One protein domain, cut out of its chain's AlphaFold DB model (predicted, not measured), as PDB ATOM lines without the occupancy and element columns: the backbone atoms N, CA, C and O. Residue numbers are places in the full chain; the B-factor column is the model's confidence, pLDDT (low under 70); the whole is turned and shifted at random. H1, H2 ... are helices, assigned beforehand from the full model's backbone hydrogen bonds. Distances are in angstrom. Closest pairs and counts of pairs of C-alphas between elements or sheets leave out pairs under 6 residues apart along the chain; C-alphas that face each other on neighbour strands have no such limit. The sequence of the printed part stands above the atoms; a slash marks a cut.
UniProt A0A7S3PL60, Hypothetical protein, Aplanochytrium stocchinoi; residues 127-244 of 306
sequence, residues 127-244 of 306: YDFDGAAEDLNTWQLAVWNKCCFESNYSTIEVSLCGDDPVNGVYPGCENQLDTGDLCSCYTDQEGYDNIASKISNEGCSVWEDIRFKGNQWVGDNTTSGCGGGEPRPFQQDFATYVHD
ATOM      1  N   TYR A 127     -21.732  -6.248  -8.165       72.94
ATOM      2  CA  TYR A 127     -21.999  -5.112  -9.052       72.94
ATOM      3  C   TYR A 127     -20.866  -4.077  -9.094       72.94
ATOM      4  O   TYR A 127     -20.849  -3.238  -9.989       72.94
ATOM      5  N   ASP A 128     -19.930  -4.130  -8.142       79.50
ATOM      6  CA  ASP A 128     -18.730  -3.287  -8.142       79.50
ATOM      7  C   ASP A 128     -17.565  -3.959  -8.893       79.50
ATOM      8  O   ASP A 128     -16.465  -3.406  -8.965       79.50
ATOM      9  N   PHE A 129     -17.780  -5.158  -9.448       83.94
ATOM     10  CA  PHE A 129     -16.757  -5.882 -10.191       83.94
ATOM     11  C   PHE A 129     -16.628  -5.340 -11.612       83.94
ATOM     12  O   PHE A 129     -17.607  -5.223 -12.343       83.94
ATOM     13  N   ASP A 130     -15.391  -5.070 -12.023       82.62
ATOM     14  CA  ASP A 130     -15.040  -4.753 -13.399       82.62
ATOM     15  C   ASP A 130     -13.877  -5.629 -13.897       82.62
ATOM     16  O   ASP A 130     -12.961  -6.012 -13.159       82.62
ATOM     17  N   GLY A 131     -13.926  -5.994 -15.183       87.19
ATOM     18  CA  GLY A 131     -12.853  -6.713 -15.873       87.19
ATOM     19  C   GLY A 131     -12.414  -7.998 -15.162       87.19
ATOM     20  O   GLY A 131     -13.131  -8.989 -15.135       87.19
ATOM     21  N   ALA A 132     -11.213  -7.993 -14.572       85.50
ATOM     22  CA  ALA A 132     -10.637  -9.189 -13.954       85.50
ATOM     23  C   ALA A 132     -11.413  -9.682 -12.718       85.50
ATOM     24  O   ALA A 132     -11.388 -10.880 -12.434       85.50
ATOM     25  N   ALA A 133     -12.068  -8.783 -11.972       87.31
ATOM     26  CA  ALA A 133     -12.893  -9.167 -10.822       87.31
ATOM     27  C   ALA A 133     -14.146  -9.919 -11.271       87.31
ATOM     28  O   ALA A 133     -14.504 -10.940 -10.689       87.31
ATOM     29  N   GLU A 134     -14.753  -9.450 -12.358       87.50
ATOM     30  CA  GLU A 134     -15.927 -10.051 -12.979       87.50
ATOM     31  C   GLU A 134     -15.620 -11.452 -13.529       87.50
ATOM     32  O   GLU A 134     -16.321 -12.419 -13.209       87.50
ATOM     33  N   ASP A 135     -14.515 -11.585 -14.270       87.25
ATOM     34  CA  ASP A 135     -14.035 -12.865 -14.801       87.25
ATOM     35  C   ASP A 135     -13.755 -13.872 -13.675       87.25
ATOM     36  O   ASP A 135     -14.141 -15.044 -13.750       87.25
ATOM     37  N   LEU A 136     -13.088 -13.417 -12.607       89.12
ATOM     38  CA  LEU A 136     -12.741 -14.265 -11.472       89.12
ATOM     39  C   LEU A 136     -13.983 -14.700 -10.689       89.12
ATOM     40  O   LEU A 136     -14.095 -15.876 -10.342       89.12
ATOM     41  N   ASN A 137     -14.916 -13.783 -10.436       90.00
ATOM     42  CA  ASN A 137     -16.194 -14.090  -9.800       90.00
ATOM     43  C   ASN A 137     -16.972 -15.134 -10.612       90.00
ATOM     44  O   ASN A 137     -17.389 -16.156 -10.068       90.00
ATOM     45  N   THR A 138     -17.092 -14.926 -11.924       89.44
ATOM     46  CA  THR A 138     -17.788 -15.846 -12.834       89.44
ATOM     47  C   THR A 138     -17.147 -17.233 -12.824       89.44
ATOM     48  O   THR A 138     -17.848 -18.242 -12.718       89.44
ATOM     49  N   TRP A 139     -15.813 -17.300 -12.855       88.44
ATOM     50  CA  TRP A 139     -15.083 -18.562 -12.751       88.44
ATOM     51  C   TRP A 139     -15.318 -19.263 -11.406       88.44
ATOM     52  O   TRP A 139     -15.635 -20.452 -11.386       88.44
ATOM     53  N   GLN A 140     -15.230 -18.540 -10.284       88.31
ATOM     54  CA  GLN A 140     -15.462 -19.105  -8.948       88.31
ATOM     55  C   GLN A 140     -16.884 -19.656  -8.807       88.31
ATOM     56  O   GLN A 140     -17.068 -20.748  -8.271       88.31
ATOM     57  N   LEU A 141     -17.881 -18.932  -9.318       88.88
ATOM     58  CA  LEU A 141     -19.277 -19.367  -9.305       88.88
ATOM     59  C   LEU A 141     -19.508 -20.585 -10.198       88.88
ATOM     60  O   LEU A 141     -20.247 -21.487  -9.806       88.88
ATOM     61  N   ALA A 142     -18.860 -20.654 -11.360       87.50
ATOM     62  CA  ALA A 142     -18.942 -21.816 -12.239       87.50
ATOM     63  C   ALA A 142     -18.328 -23.064 -11.583       87.50
ATOM     64  O   ALA A 142     -18.938 -24.135 -11.621       87.50
ATOM     65  N   VAL A 143     -17.164 -22.924 -10.933       85.88
ATOM     66  CA  VAL A 143     -16.533 -24.004 -10.152       85.88
ATOM     67  C   VAL A 143     -17.443 -24.439  -9.016       85.88
ATOM     68  O   VAL A 143     -17.700 -25.631  -8.867       85.88
ATOM     69  N   TRP A 144     -17.985 -23.487  -8.259       86.31
ATOM     70  CA  TRP A 144     -18.907 -23.795  -7.177       86.31
ATOM     71  C   TRP A 144     -20.140 -24.551  -7.697       86.31
ATOM     72  O   TRP A 144     -20.449 -25.645  -7.231       86.31
ATOM     73  N   ASN A 145     -20.802 -24.045  -8.736       84.19
ATOM     74  CA  ASN A 145     -22.024 -24.654  -9.251       84.19
ATOM     75  C   ASN A 145     -21.787 -26.045  -9.862       84.19
ATOM     76  O   ASN A 145     -22.642 -26.920  -9.763       84.19
ATOM     77  N   LYS A 146     -20.633 -26.276 -10.496       82.25
ATOM     78  CA  LYS A 146     -20.324 -27.575 -11.112       82.25
ATOM     79  C   LYS A 146     -19.782 -28.601 -10.132       82.25
ATOM     80  O   LYS A 146     -20.096 -29.777 -10.277       82.25
ATOM     81  N   CYS A 147     -19.001 -28.168  -9.151       79.94
ATOM     82  CA  CYS A 147     -18.280 -29.078  -8.272       79.94
ATOM     83  C   CYS A 147     -18.908 -29.232  -6.882       79.94
ATOM     84  O   CYS A 147     -18.627 -30.214  -6.206       79.94
ATOM     85  N   CYS A 148     -19.764 -28.306  -6.445       77.00
ATOM     86  CA  CYS A 148     -20.321 -28.300  -5.085       77.00
ATOM     87  C   CYS A 148     -21.803 -28.670  -5.015       77.00
ATOM     88  O   CYS A 148     -22.269 -29.216  -4.011       77.00
ATOM     89  N   PHE A 149     -22.553 -28.336  -6.067       64.31
ATOM     90  CA  PHE A 149     -24.013 -28.274  -6.040       64.31
ATOM     91  C   PHE A 149     -24.695 -29.635  -5.794       64.31
ATOM     92  O   PHE A 149     -25.770 -29.683  -5.195       64.31
ATOM     93  N   GLU A 150     -24.065 -30.757  -6.165       55.31
ATOM     94  CA  GLU A 150     -24.694 -32.086  -6.078       55.31
ATOM     95  C   GLU A 150     -24.752 -32.698  -4.664       55.31
ATOM     96  O   GLU A 150     -25.496 -33.658  -4.465       55.31
ATOM     97  N   SER A 151     -24.035 -32.168  -3.662       51.78
ATOM     98  CA  SER A 151     -23.883 -32.893  -2.384       51.78
ATOM     99  C   SER A 151     -24.992 -32.662  -1.344       51.78
ATOM    100  O   SER A 151     -25.246 -33.581  -0.574       51.78
ATOM    101  N   ASN A 152     -25.674 -31.500  -1.289       49.78
ATOM    102  CA  ASN A 152     -26.787 -31.226  -0.339       49.78
ATOM    103  C   ASN A 152     -27.585 -29.914  -0.579       49.78
ATOM    104  O   ASN A 152     -28.514 -29.628   0.177       49.78
ATOM    105  N   TYR A 153     -27.256 -29.105  -1.597       53.03
ATOM    106  CA  TYR A 153     -27.706 -27.703  -1.717       53.03
ATOM    107  C   TYR A 153     -28.608 -27.440  -2.931       53.03
ATOM    108  O   TYR A 153     -28.584 -26.351  -3.501       53.03
ATOM    109  N   SER A 154     -29.449 -28.410  -3.308       52.69
ATOM    110  CA  SER A 154     -30.271 -28.399  -4.535       52.69
ATOM    111  C   SER A 154     -31.296 -27.254  -4.656       52.69
ATOM    112  O   SER A 154     -32.118 -27.268  -5.568       52.69
ATOM    113  N   THR A 155     -31.302 -26.295  -3.731       55.78
ATOM    114  CA  THR A 155     -32.173 -25.114  -3.728       55.78
ATOM    115  C   THR A 155     -31.447 -23.802  -4.038       55.78
ATOM    116  O   THR A 155     -32.125 -22.791  -4.196       55.78
ATOM    117  N   ILE A 156     -30.108 -23.778  -4.093       63.09
ATOM    118  CA  ILE A 156     -29.331 -22.548  -4.326       63.09
ATOM    119  C   ILE A 156     -28.889 -22.497  -5.792       63.09
ATOM    120  O   ILE A 156     -27.800 -22.944  -6.138       63.09
ATOM    121  N   GLU A 157     -29.742 -21.965  -6.664       66.12
ATOM    122  CA  GLU A 157     -29.357 -21.679  -8.048       66.12
ATOM    123  C   GLU A 157     -28.573 -20.362  -8.103       66.12
ATOM    124  O   GLU A 157     -29.078 -19.307  -7.711       66.12
ATOM    125  N   VAL A 158     -27.333 -20.415  -8.598       72.81
ATOM    126  CA  VAL A 158     -26.610 -19.196  -8.978       72.81
ATOM    127  C   VAL A 158     -27.320 -18.606 -10.192       72.81
ATOM    128  O   VAL A 158     -27.559 -19.312 -11.172       72.81
ATOM    129  N   SER A 159     -27.658 -17.322 -10.129       80.62
ATOM    130  CA  SER A 159     -28.408 -16.631 -11.176       80.62
ATOM    131  C   SER A 159     -27.645 -15.427 -11.719       80.62
ATOM    132  O   SER A 159     -26.679 -14.954 -11.114       80.62
ATOM    133  N   LEU A 160     -28.082 -14.957 -12.888       82.38
ATOM    134  CA  LEU A 160     -27.610 -13.722 -13.499       82.38
ATOM    135  C   LEU A 160     -28.016 -12.530 -12.617       82.38
ATOM    136  O   LEU A 160     -29.191 -12.404 -12.267       82.38
ATOM    137  N   CYS A 161     -27.070 -11.648 -12.295       81.44
ATOM    138  CA  CYS A 161     -27.372 -10.369 -11.666       81.44
ATOM    139  C   CYS A 161     -28.252  -9.556 -12.630       81.44
ATOM    140  O   CYS A 161     -27.859  -9.332 -13.774       81.44
ATOM    141  N   GLY A 162     -29.440  -9.114 -12.206       75.56
ATOM    142  CA  GLY A 162     -30.239  -8.217 -13.051       75.56
ATOM    143  C   GLY A 162     -29.516  -6.893 -13.347       75.56
ATOM    144  O   GLY A 162     -28.660  -6.469 -12.584       75.56
ATOM    145  N   ASP A 163     -29.871  -6.208 -14.433       70.38
ATOM    146  CA  ASP A 163     -29.196  -4.953 -14.810       70.38
ATOM    147  C   ASP A 163     -29.527  -3.786 -13.857       70.38
ATOM    148  O   ASP A 163     -28.698  -2.910 -13.614       70.38
ATOM    149  N   ASP A 164     -30.735  -3.794 -13.279       68.56
ATOM    150  CA  ASP A 164     -31.250  -2.727 -12.420       68.56
ATOM    151  C   ASP A 164     -31.635  -3.260 -11.027       68.56
ATOM    152  O   ASP A 164     -32.473  -4.165 -10.918       68.56
ATOM    153  N   PRO A 165     -31.105  -2.680  -9.935       62.78
ATOM    154  CA  PRO A 165     -31.486  -3.076  -8.589       62.78
ATOM    155  C   PRO A 165     -32.894  -2.568  -8.247       62.78
ATOM    156  O   PRO A 165     -33.167  -1.364  -8.216       62.78
ATOM    157  N   VAL A 166     -33.800  -3.479  -7.895       64.56
ATOM    158  CA  VAL A 166     -35.135  -3.148  -7.383       64.56
ATOM    159  C   VAL A 166     -35.026  -2.950  -5.871       64.56
ATOM    160  O   VAL A 166     -34.761  -3.886  -5.131       64.56
ATOM    161  N   ASN A 167     -35.214  -1.720  -5.380       64.31
ATOM    162  CA  ASN A 167     -35.024  -1.357  -3.962       64.31
ATOM    163  C   ASN A 167     -33.597  -1.599  -3.424       64.31
ATOM    164  O   ASN A 167     -33.425  -1.904  -2.246       64.31
ATOM    165  N   GLY A 168     -32.572  -1.457  -4.272       61.66
ATOM    166  CA  GLY A 168     -31.178  -1.731  -3.887       61.66
ATOM    167  C   GLY A 168     -30.825  -3.222  -3.872       61.66
ATOM    168  O   GLY A 168     -29.742  -3.584  -3.427       61.66
ATOM    169  N   VAL A 169     -31.733  -4.070  -4.362       63.16
ATOM    170  CA  VAL A 169     -31.580  -5.520  -4.467       63.16
ATOM    171  C   VAL A 169     -31.547  -5.902  -5.932       63.16
ATOM    172  O   VAL A 169     -32.491  -5.622  -6.668       63.16
ATOM    173  N   TYR A 170     -30.475  -6.553  -6.357       65.44
ATOM    174  CA  TYR A 170     -30.405  -7.089  -7.705       65.44
ATOM    175  C   TYR A 170     -31.320  -8.314  -7.856       65.44
ATOM    176  O   TYR A 170     -31.336  -9.171  -6.964       65.44
ATOM    177  N   PRO A 171     -32.078  -8.419  -8.963       63.53
ATOM    178  CA  PRO A 171     -32.772  -9.650  -9.325       63.53
ATOM    179  C   PRO A 171     -31.786 -10.824  -9.297       63.53
ATOM    180  O   PRO A 171     -30.689 -10.696  -9.837       63.53
ATOM    181  N   GLY A 172     -32.145 -11.914  -8.614       64.44
ATOM    182  CA  GLY A 172     -31.245 -13.048  -8.340       64.44
ATOM    183  C   GLY A 172     -30.612 -13.064  -6.938       64.44
ATOM    184  O   GLY A 172     -30.212 -14.121  -6.455       64.44
ATOM    185  N   CYS A 173     -30.617 -11.930  -6.231       69.69
ATOM    186  CA  CYS A 173     -30.127 -11.792  -4.849       69.69
ATOM    187  C   CYS A 173     -31.251 -11.752  -3.800       69.69
ATOM    188  O   CYS A 173     -31.006 -11.529  -2.615       69.69
ATOM    189  N   GLU A 174     -32.500 -11.918  -4.230       65.88
ATOM    190  CA  GLU A 174     -33.706 -11.560  -3.470       65.88
ATOM    191  C   GLU A 174     -33.861 -12.349  -2.162       65.88
ATOM    192  O   GLU A 174     -34.404 -11.831  -1.190       65.88
ATOM    193  N   ASN A 175     -33.327 -13.572  -2.114       60.78
ATOM    194  CA  ASN A 175     -33.409 -14.449  -0.945       60.78
ATOM    195  C   ASN A 175     -32.253 -14.260   0.058       60.78
ATOM    196  O   ASN A 175     -32.296 -14.855   1.130       60.78
ATOM    197  N   GLN A 176     -31.227 -13.461  -0.271       59.38
ATOM    198  CA  GLN A 176     -30.006 -13.318   0.542       59.38
ATOM    199  C   GLN A 176     -29.976 -12.042   1.406       59.38
ATOM    200  O   GLN A 176     -29.086 -11.868   2.232       59.38
ATOM    201  N   LEU A 177     -30.970 -11.154   1.286       54.44
ATOM    202  CA  LEU A 177     -31.000  -9.910   2.072       54.44
ATOM    203  C   LEU A 177     -31.384 -10.069   3.535       54.44
ATOM    204  O   LEU A 177     -30.989  -9.236   4.350       54.44
ATOM    205  N   ASP A 178     -32.133 -11.112   3.884       51.28
ATOM    206  CA  ASP A 178     -32.595 -11.295   5.262       51.28
ATOM    207  C   ASP A 178     -31.468 -11.746   6.211       51.28
ATOM    208  O   ASP A 178     -31.613 -11.621   7.430       51.28
ATOM    209  N   THR A 179     -30.331 -12.221   5.685       56.78
ATOM    210  CA  THR A 179     -29.181 -12.667   6.493       56.78
ATOM    211  C   THR A 179     -28.060 -11.631   6.605       56.78
ATOM    212  O   THR A 179     -27.216 -11.746   7.492       56.78
ATOM    213  N   GLY A 180     -28.085 -10.571   5.787       55.09
ATOM    214  CA  GLY A 180     -26.999  -9.588   5.720       55.09
ATOM    215  C   GLY A 180     -25.754 -10.092   4.981       55.09
ATOM    216  O   GLY A 180     -24.712  -9.438   5.048       55.09
ATOM    217  N   ASP A 181     -25.863 -11.224   4.284       60.66
ATOM    218  CA  ASP A 181     -24.780 -11.796   3.493       60.66
ATOM    219  C   ASP A 181     -24.684 -11.129   2.113       60.66
ATOM    220  O   ASP A 181     -25.672 -10.694   1.515       60.66
ATOM    221  N   LEU A 182     -23.455 -11.014   1.608       63.19
ATOM    222  CA  LEU A 182     -23.166 -10.436   0.296       63.19
ATOM    223  C   LEU A 182     -23.665 -11.371  -0.811       63.19
ATOM    224  O   LEU A 182     -23.373 -12.568  -0.801       63.19
ATOM    225  N   CYS A 183     -24.392 -10.810  -1.781       74.44
ATOM    226  CA  CYS A 183     -24.940 -11.586  -2.888       74.44
ATOM    227  C   CYS A 183     -23.850 -12.232  -3.751       74.44
ATOM    228  O   CYS A 183     -22.805 -11.632  -3.990       74.44
ATOM    229  N   SER A 184     -24.118 -13.439  -4.256       79.75
ATOM    230  CA  SER A 184     -23.253 -14.155  -5.199       79.75
ATOM    231  C   SER A 184     -23.992 -14.436  -6.513       79.75
ATOM    232  O   SER A 184     -24.724 -15.417  -6.618       79.75
ATOM    233  N   CYS A 185     -23.804 -13.573  -7.511       85.00
ATOM    234  CA  CYS A 185     -24.376 -13.705  -8.855       85.00
ATOM    235  C   CYS A 185     -23.302 -13.421  -9.919       85.00
ATOM    236  O   CYS A 185     -22.275 -12.802  -9.619       85.00
ATOM    237  N   TYR A 186     -23.507 -13.911 -11.144       85.50
ATOM    238  CA  TYR A 186     -22.650 -13.599 -12.297       85.50
ATOM    239  C   TYR A 186     -23.324 -12.541 -13.177       85.50
ATOM    240  O   TYR A 186     -24.546 -12.439 -13.199       85.50
ATOM    241  N   THR A 187     -22.542 -11.752 -13.899       84.62
ATOM    242  CA  THR A 187     -23.010 -10.610 -14.710       84.62
ATOM    243  C   THR A 187     -23.082 -10.927 -16.205       84.62
ATOM    244  O   THR A 187     -23.851 -10.297 -16.925       84.62
ATOM    245  N   ASP A 188     -22.346 -11.942 -16.671       85.62
ATOM    246  CA  ASP A 188     -22.355 -12.405 -18.062       85.62
ATOM    247  C   ASP A 188     -22.739 -13.890 -18.156       85.62
ATOM    248  O   ASP A 188     -21.978 -14.785 -17.782       85.62
ATOM    249  N   GLN A 189     -23.934 -14.156 -18.693       89.00
ATOM    250  CA  GLN A 189     -24.434 -15.513 -18.926       89.00
ATOM    251  C   GLN A 189     -23.578 -16.283 -19.939       89.00
ATOM    252  O   GLN A 189     -23.339 -17.474 -19.744       89.00
ATOM    253  N   GLU A 190     -23.122 -15.639 -21.020       90.25
ATOM    254  CA  GLU A 190     -22.356 -16.325 -22.068       90.25
ATOM    255  C   GLU A 190     -20.970 -16.711 -21.543       90.25
ATOM    256  O   GLU A 190     -20.533 -17.854 -21.717       90.25
ATOM    257  N   GLY A 191     -20.308 -15.789 -20.838       86.94
ATOM    258  CA  GLY A 191     -19.063 -16.046 -20.118       86.94
ATOM    259  C   GLY A 191     -19.208 -17.177 -19.101       86.94
ATOM    260  O   GLY A 191     -18.402 -18.116 -19.103       86.94
ATOM    261  N   TYR A 192     -20.274 -17.146 -18.297       88.94
ATOM    262  CA  TYR A 192     -20.574 -18.202 -17.335       88.94
ATOM    263  C   TYR A 192     -20.767 -19.567 -18.006       88.94
ATOM    264  O   TYR A 192     -20.088 -20.525 -17.637       88.94
ATOM    265  N   ASP A 193     -21.626 -19.673 -19.021       90.19
ATOM    266  CA  ASP A 193     -21.914 -20.940 -19.706       90.19
ATOM    267  C   ASP A 193     -20.670 -21.504 -20.415       90.19
ATOM    268  O   ASP A 193     -20.419 -22.717 -20.410       90.19
ATOM    269  N   ASN A 194     -19.840 -20.632 -20.992       88.12
ATOM    270  CA  ASN A 194     -18.575 -21.002 -21.627       88.12
ATOM    271  C   ASN A 194     -17.556 -21.556 -20.617       88.12
ATOM    272  O   ASN A 194     -16.841 -22.509 -20.927       88.12
ATOM    273  N   ILE A 195     -17.482 -20.995 -19.407       86.69
ATOM    274  CA  ILE A 195     -16.605 -21.520 -18.351       86.69
ATOM    275  C   ILE A 195     -17.199 -22.803 -17.764       86.69
ATOM    276  O   ILE A 195     -16.526 -23.832 -17.710       86.69
ATOM    277  N   ALA A 196     -18.475 -22.777 -17.382       86.12
ATOM    278  CA  ALA A 196     -19.161 -23.895 -16.749       86.12
ATOM    279  C   ALA A 196     -19.178 -25.151 -17.634       86.12
ATOM    280  O   ALA A 196     -19.085 -26.263 -17.120       86.12
ATOM    281  N   SER A 197     -19.271 -25.004 -18.959       86.50
ATOM    282  CA  SER A 197     -19.211 -26.137 -19.896       86.50
ATOM    283  C   SER A 197     -17.827 -26.791 -20.009       86.50
ATOM    284  O   SER A 197     -17.750 -27.942 -20.439       86.50
ATOM    285  N   LYS A 198     -16.752 -26.105 -19.601       84.25
ATOM    286  CA  LYS A 198     -15.372 -26.628 -19.614       84.25
ATOM    287  C   LYS A 198     -14.967 -27.311 -18.311       84.25
ATOM    288  O   LYS A 198     -13.950 -28.001 -18.277       84.25
ATOM    289  N   ILE A 199     -15.739 -27.122 -17.244       81.19
ATOM    290  CA  ILE A 199     -15.496 -27.764 -15.953       81.19
ATOM    291  C   ILE A 199     -16.107 -29.167 -15.999       81.19
ATOM    292  O   ILE A 199     -17.328 -29.333 -16.005       81.19
ATOM    293  N   SER A 200     -15.246 -30.182 -16.064       79.50
ATOM    294  CA  SER A 200     -15.633 -31.594 -16.041       79.50
ATOM    295  C   SER A 200     -15.682 -32.144 -14.610       79.50
ATOM    296  O   SER A 200     -15.074 -31.590 -13.694       79.50
ATOM    297  N   ASN A 201     -16.355 -33.284 -14.417       75.50
ATOM    298  CA  ASN A 201     -16.381 -33.987 -13.125       75.50
ATOM    299  C   ASN A 201     -14.979 -34.452 -12.697       75.50
ATOM    300  O   ASN A 201     -14.629 -34.401 -11.522       75.50
ATOM    301  N   GLU A 202     -14.156 -34.871 -13.662       74.62
ATOM    302  CA  GLU A 202     -12.735 -35.164 -13.435       74.62
ATOM    303  C   GLU A 202     -12.019 -33.923 -12.910       74.62
ATOM    304  O   GLU A 202     -11.164 -34.014 -12.028       74.62
ATOM    305  N   GLY A 203     -12.435 -32.750 -13.385       72.62
ATOM    306  CA  GLY A 203     -11.938 -31.506 -12.865       72.62
ATOM    307  C   GLY A 203     -12.244 -31.298 -11.390       72.62
ATOM    308  O   GLY A 203     -11.325 -31.075 -10.599       72.62
ATOM    309  N   CYS A 204     -13.498 -31.470 -10.998       77.50
ATOM    310  CA  CYS A 204     -13.918 -31.339  -9.605       77.50
ATOM    311  C   CYS A 204     -13.115 -32.242  -8.651       77.50
ATOM    312  O   CYS A 204     -12.702 -31.771  -7.593       77.50
ATOM    313  N   SER A 205     -12.760 -33.461  -9.075       76.69
ATOM    314  CA  SER A 205     -11.985 -34.402  -8.250       76.69
ATOM    315  C   SER A 205     -10.592 -33.899  -7.842       76.69
ATOM    316  O   SER A 205     -10.105 -34.219  -6.762       76.69
ATOM    317  N   VAL A 206      -9.953 -33.044  -8.650       73.94
ATOM    318  CA  VAL A 206      -8.657 -32.451  -8.274       73.94
ATOM    319  C   VAL A 206      -8.814 -31.466  -7.113       73.94
ATOM    320  O   VAL A 206      -7.935 -31.354  -6.258       73.94
ATOM    321  N   TRP A 207      -9.939 -30.756  -7.064       75.31
ATOM    322  CA  TRP A 207     -10.234 -29.813  -5.987       75.31
ATOM    323  C   TRP A 207     -10.687 -30.523  -4.703       75.31
ATOM    324  O   TRP A 207     -10.551 -29.948  -3.622       75.31
ATOM    325  N   GLU A 208     -11.147 -31.777  -4.794       75.00
ATOM    326  CA  GLU A 208     -11.502 -32.614  -3.635       75.00
ATOM    327  C   GLU A 208     -10.295 -32.985  -2.762       75.00
ATOM    328  O   GLU A 208     -10.406 -33.104  -1.532       75.00
ATOM    329  N   ASP A 209      -9.127 -33.135  -3.391       73.25
ATOM    330  CA  ASP A 209      -7.869 -33.449  -2.711       73.25
ATOM    331  C   ASP A 209      -7.277 -32.228  -1.985       73.25
ATOM    332  O   ASP A 209      -6.466 -32.368  -1.058       73.25
ATOM    333  N   ILE A 210      -7.695 -31.015  -2.361       73.62
ATOM    334  CA  ILE A 210      -7.214 -29.783  -1.741       73.62
ATOM    335  C   ILE A 210      -7.952 -29.570  -0.420       73.62
ATOM    336  O   ILE A 210      -9.160 -29.334  -0.363       73.62
ATOM    337  N   ARG A 211      -7.194 -29.620   0.680       73.44
ATOM    338  CA  ARG A 211      -7.699 -29.321   2.023       73.44
ATOM    339  C   ARG A 211      -7.216 -27.959   2.487       73.44
ATOM    340  O   ARG A 211      -6.014 -27.745   2.644       73.44
ATOM    341  N   PHE A 212      -8.153 -27.074   2.803       69.94
ATOM    342  CA  PHE A 212      -7.870 -25.770   3.390       69.94
ATOM    343  C   PHE A 212      -8.419 -25.712   4.818       69.94
ATOM    344  O   PHE A 212      -9.568 -26.058   5.077       69.94
ATOM    345  N   LYS A 213      -7.562 -25.349   5.784       73.38
ATOM    346  CA  LYS A 213      -7.895 -25.295   7.225       73.38
ATOM    347  C   LYS A 213      -8.554 -26.576   7.781       73.38
ATOM    348  O   LYS A 213      -9.308 -26.527   8.745       73.38
ATOM    349  N   GLY A 214      -8.228 -27.735   7.203       69.19
ATOM    350  CA  GLY A 214      -8.749 -29.043   7.622       69.19
ATOM    351  C   GLY A 214     -10.049 -29.473   6.935       69.19
ATOM    352  O   GLY A 214     -10.408 -30.645   7.055       69.19
ATOM    353  N   ASN A 215     -10.686 -28.587   6.167       67.31
ATOM    354  CA  ASN A 215     -11.886 -28.879   5.387       67.31
ATOM    355  C   ASN A 215     -11.519 -29.147   3.925       67.31
ATOM    356  O   ASN A 215     -10.548 -28.588   3.411       67.31
ATOM    357  N   GLN A 216     -12.282 -30.015   3.263       71.44
ATOM    358  CA  GLN A 216     -12.171 -30.174   1.817       71.44
ATOM    359  C   GLN A 216     -12.713 -28.929   1.129       71.44
ATOM    360  O   GLN A 216     -13.774 -28.411   1.493       71.44
ATOM    361  N   TRP A 217     -11.945 -28.436   0.166       69.88
ATOM    362  CA  TRP A 217     -12.281 -27.204  -0.524       69.88
ATOM    363  C   TRP A 217     -13.455 -27.414  -1.479       69.88
ATOM    364  O   TRP A 217     -14.385 -26.616  -1.476       69.88
ATOM    365  N   VAL A 218     -13.467 -28.552  -2.172       71.88
ATOM    366  CA  VAL A 218     -14.634 -29.141  -2.836       71.88
ATOM    367  C   VAL A 218     -14.897 -30.495  -2.179       71.88
ATOM    368  O   VAL A 218     -13.957 -31.230  -1.904       71.88
ATOM    369  N   GLY A 219     -16.139 -30.798  -1.812       63.06
ATOM    370  CA  GLY A 219     -16.464 -32.062  -1.134       63.06
ATOM    371  C   GLY A 219     -16.690 -33.179  -2.130       63.06
ATOM    372  O   GLY A 219     -17.098 -32.899  -3.253       63.06
ATOM    373  N   ASP A 220     -16.499 -34.429  -1.707       53.94
ATOM    374  CA  ASP A 220     -17.097 -35.522  -2.473       53.94
ATOM    375  C   ASP A 220     -18.632 -35.446  -2.338       53.94
ATOM    376  O   ASP A 220     -19.167 -34.840  -1.404       53.94
ATOM    377  N   ASN A 221     -19.371 -36.099  -3.235       46.53
ATOM    378  CA  ASN A 221     -20.841 -36.110  -3.206       46.53
ATOM    379  C   ASN A 221     -21.454 -36.639  -1.879       46.53
ATOM    380  O   ASN A 221     -22.676 -36.646  -1.729       46.53
ATOM    381  N   THR A 222     -20.647 -37.111  -0.920       44.88
ATOM    382  CA  THR A 222     -21.060 -37.697   0.364       44.88
ATOM    383  C   THR A 222     -20.607 -36.911   1.602       44.88
ATOM    384  O   THR A 222     -21.119 -37.152   2.698       44.88
ATOM    385  N   THR A 223     -19.691 -35.955   1.456       51.53
ATOM    386  CA  THR A 223     -19.108 -35.156   2.537       51.53
ATOM    387  C   THR A 223     -19.263 -33.685   2.184       51.53
ATOM    388  O   THR A 223     -18.842 -33.233   1.133       51.53
ATOM    389  N   SER A 224     -19.928 -32.929   3.055       53.25
ATOM    390  CA  SER A 224     -20.256 -31.509   2.878       53.25
ATOM    391  C   SER A 224     -19.012 -30.639   2.635       53.25
ATOM    392  O   SER A 224     -18.465 -30.068   3.582       53.25
ATOM    393  N   GLY A 225     -18.539 -30.553   1.398       54.94
ATOM    394  CA  GLY A 225     -17.472 -29.638   1.004       54.94
ATOM    395  C   GLY A 225     -18.004 -28.467   0.191       54.94
ATOM    396  O   GLY A 225     -19.178 -28.437  -0.169       54.94
ATOM    397  N   CYS A 226     -17.118 -27.494  -0.032       65.88
ATOM    398  CA  CYS A 226     -17.391 -26.118  -0.481       65.88
ATOM    399  C   CYS A 226     -17.600 -25.086   0.627       65.88
ATOM    400  O   CYS A 226     -18.494 -24.248   0.556       65.88
ATOM    401  N   GLY A 227     -16.747 -25.135   1.657       55.62
ATOM    402  CA  GLY A 227     -16.536 -24.000   2.571       55.62
ATOM    403  C   GLY A 227     -17.734 -23.599   3.442       55.62
ATOM    404  O   GLY A 227     -17.721 -22.530   4.035       55.62
ATOM    405  N   GLY A 228     -18.774 -24.433   3.539       55.88
ATOM    406  CA  GLY A 228     -20.005 -24.112   4.277       55.88
ATOM    407  C   GLY A 228     -21.281 -24.157   3.437       55.88
ATOM    408  O   GLY A 228     -22.364 -24.063   4.007       55.88
ATOM    409  N   GLY A 229     -21.171 -24.378   2.122       65.81
ATOM    410  CA  GLY A 229     -22.313 -24.732   1.277       65.81
ATOM    411  C   GLY A 229     -23.000 -23.597   0.540       65.81
ATOM    412  O   GLY A 229     -23.863 -23.864  -0.284       65.81
ATOM    413  N   GLU A 230     -22.607 -22.356   0.798       73.94
ATOM    414  CA  GLU A 230     -23.045 -21.192   0.032       73.94
ATOM    415  C   GLU A 230     -21.894 -20.677  -0.850       73.94
ATOM    416  O   GLU A 230     -20.722 -20.892  -0.514       73.94
ATOM    417  N   PRO A 231     -22.183 -19.989  -1.970       79.50
ATOM    418  CA  PRO A 231     -21.137 -19.502  -2.864       79.50
ATOM    419  C   PRO A 231     -20.207 -18.474  -2.203       79.50
ATOM    420  O   PRO A 231     -19.002 -18.497  -2.441       79.50
ATOM    421  N   ARG A 232     -20.719 -17.601  -1.324       81.75
ATOM    422  CA  ARG A 232     -19.913 -16.525  -0.728       81.75
ATOM    423  C   ARG A 232     -18.813 -17.022   0.223       81.75
ATOM    424  O   ARG A 232     -17.665 -16.614   0.037       81.75
ATOM    425  N   PRO A 233     -19.088 -17.924   1.187       79.62
ATOM    426  CA  PRO A 233     -18.037 -18.565   1.979       79.62
ATOM    427  C   PRO A 233     -16.964 -19.240   1.120       79.62
ATOM    428  O   PRO A 233     -15.778 -19.140   1.428       79.62
ATOM    429  N   PHE A 234     -17.354 -19.858   0.000       81.88
ATOM    430  CA  PHE A 234     -16.403 -20.443  -0.945       81.88
ATOM    431  C   PHE A 234     -15.478 -19.385  -1.572       81.88
ATOM    432  O   PHE A 234     -14.262 -19.583  -1.605       81.88
ATOM    433  N   GLN A 235     -16.014 -18.239  -2.004       85.56
ATOM    434  CA  GLN A 235     -15.214 -17.125  -2.535       85.56
ATOM    435  C   GLN A 235     -14.253 -16.546  -1.483       85.56
ATOM    436  O   GLN A 235     -13.093 -16.270  -1.789       85.56
ATOM    437  N   GLN A 236     -14.701 -16.409  -0.230       85.75
ATOM    438  CA  GLN A 236     -13.872 -15.920   0.881       85.75
ATOM    439  C   GLN A 236     -12.745 -16.892   1.245       85.75
ATOM    440  O   GLN A 236     -11.596 -16.479   1.439       85.75
ATOM    441  N   ASP A 237     -13.044 -18.189   1.300       84.19
ATOM    442  CA  ASP A 237     -12.027 -19.219   1.499       84.19
ATOM    443  C   ASP A 237     -11.039 -19.244   0.329       84.19
ATOM    444  O   ASP A 237      -9.835 -19.392   0.551       84.19
ATOM    445  N   PHE A 238     -11.513 -19.022  -0.903       84.00
ATOM    446  CA  PHE A 238     -10.641 -18.906  -2.068       84.00
ATOM    447  C   PHE A 238      -9.722 -17.692  -1.996       84.00
ATOM    448  O   PHE A 238      -8.512 -17.833  -2.187       84.00
ATOM    449  N   ALA A 239     -10.251 -16.517  -1.670       87.25
ATOM    450  CA  ALA A 239      -9.442 -15.319  -1.486       87.25
ATOM    451  C   ALA A 239      -8.400 -15.508  -0.382       87.25
ATOM    452  O   ALA A 239      -7.228 -15.187  -0.579       87.25
ATOM    453  N   THR A 240      -8.790 -16.129   0.735       87.62
ATOM    454  CA  THR A 240      -7.861 -16.447   1.825       87.62
ATOM    455  C   THR A 240      -6.777 -17.422   1.363       87.62
ATOM    456  O   THR A 240      -5.603 -17.215   1.660       87.62
ATOM    457  N   TYR A 241      -7.128 -18.462   0.602       85.19
ATOM    458  CA  TYR A 241      -6.154 -19.392   0.030       85.19
ATOM    459  C   TYR A 241      -5.165 -18.676  -0.901       85.19
ATOM    460  O   TYR A 241      -3.951 -18.867  -0.793       85.19
ATOM    461  N   VAL A 242      -5.664 -17.821  -1.794       85.69
ATOM    462  CA  VAL A 242      -4.820 -17.033  -2.698       85.69
ATOM    463  C   VAL A 242      -3.909 -16.100  -1.899       85.69
ATOM    464  O   VAL A 242      -2.702 -16.060  -2.137       85.69
ATOM    465  N   HIS A 243      -4.435 -15.408  -0.897       85.38
ATOM    466  CA  HIS A 243      -3.637 -14.546  -0.038       85.38
ATOM    467  C   HIS A 243      -2.555 -15.330   0.733       85.38
ATOM    468  O   HIS A 243      -1.389 -14.939   0.733       85.38
ATOM    469  N   ASP A 244      -2.896 -16.468   1.334       86.88
ATOM    470  CA  ASP A 244      -1.976 -17.220   2.195       86.88
ATOM    471  C   ASP A 244      -0.911 -17.998   1.407       86.88
ATOM    472  O   ASP A 244       0.214 -18.152   1.890       86.88
TER     473      ASP A 244
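AT A GLANCE: This is residues 127 to 244 of the 306 residues of the protein "Hypothetical protein" of Aplanochytrium stocchinoi (UniProt A0A7S3PL60). What is the picture? There is little regular structure: H1 is the core, H2, H3 and H4 pack crosswise on it, and two long stretches with no named element, residues 148 to 188 and residues 209 to 230, join H1 to H2 and H3 to H4. What is printed? The printed part has 118 residues, 46 of them in four named helices, H1 to H4, all helix and compact, with radius of gyration of the C-alphas 14.1 A and spans 41 by 30 by 30 A.

HOW THE PARTS SIT: What does the hub touch? H1, residues 132 to 147, touches H2, residues 189 to 196, at a steep tilt of 54 degrees; the closest C-alphas, Ala 142 and Ala 196, are 5.0 A apart. Residues 143 to 147 alone touch H3, residues 201 to 208, about perpendicular at 79 degrees; the closest C-alphas, Cys 147 and Cys 204, are 5.1 A apart. What else? Its residues 137 to 144 alone touch H4, residues 231 to 244, at a steep tilt of 63 degrees, opposite ways; the closest C-alphas, Trp 144 and Pro 231, are 6.5 A apart. Which backbones are complete? Every O i to N i+4 pair is within hydrogen-bond range in H1, H2 and H4, but 2 of 4 in H3.

IN THESE COORDINATES: Where does H1 begin? C-alpha 132 is at (-10.637, -9.189, -13.954), and H1 is 22.1 A long. Where does H4 end? C-alpha 244 is at (-1.976, -17.220, 2.195), and H4 is 19.9 A long.

THE WHOLE: Which links are long? H1 to H2 and H3 to H4 are long; the printed part has no cut. Where is confidence low? The pLDDT is under 70 in 43 residues, among them 164 to 182.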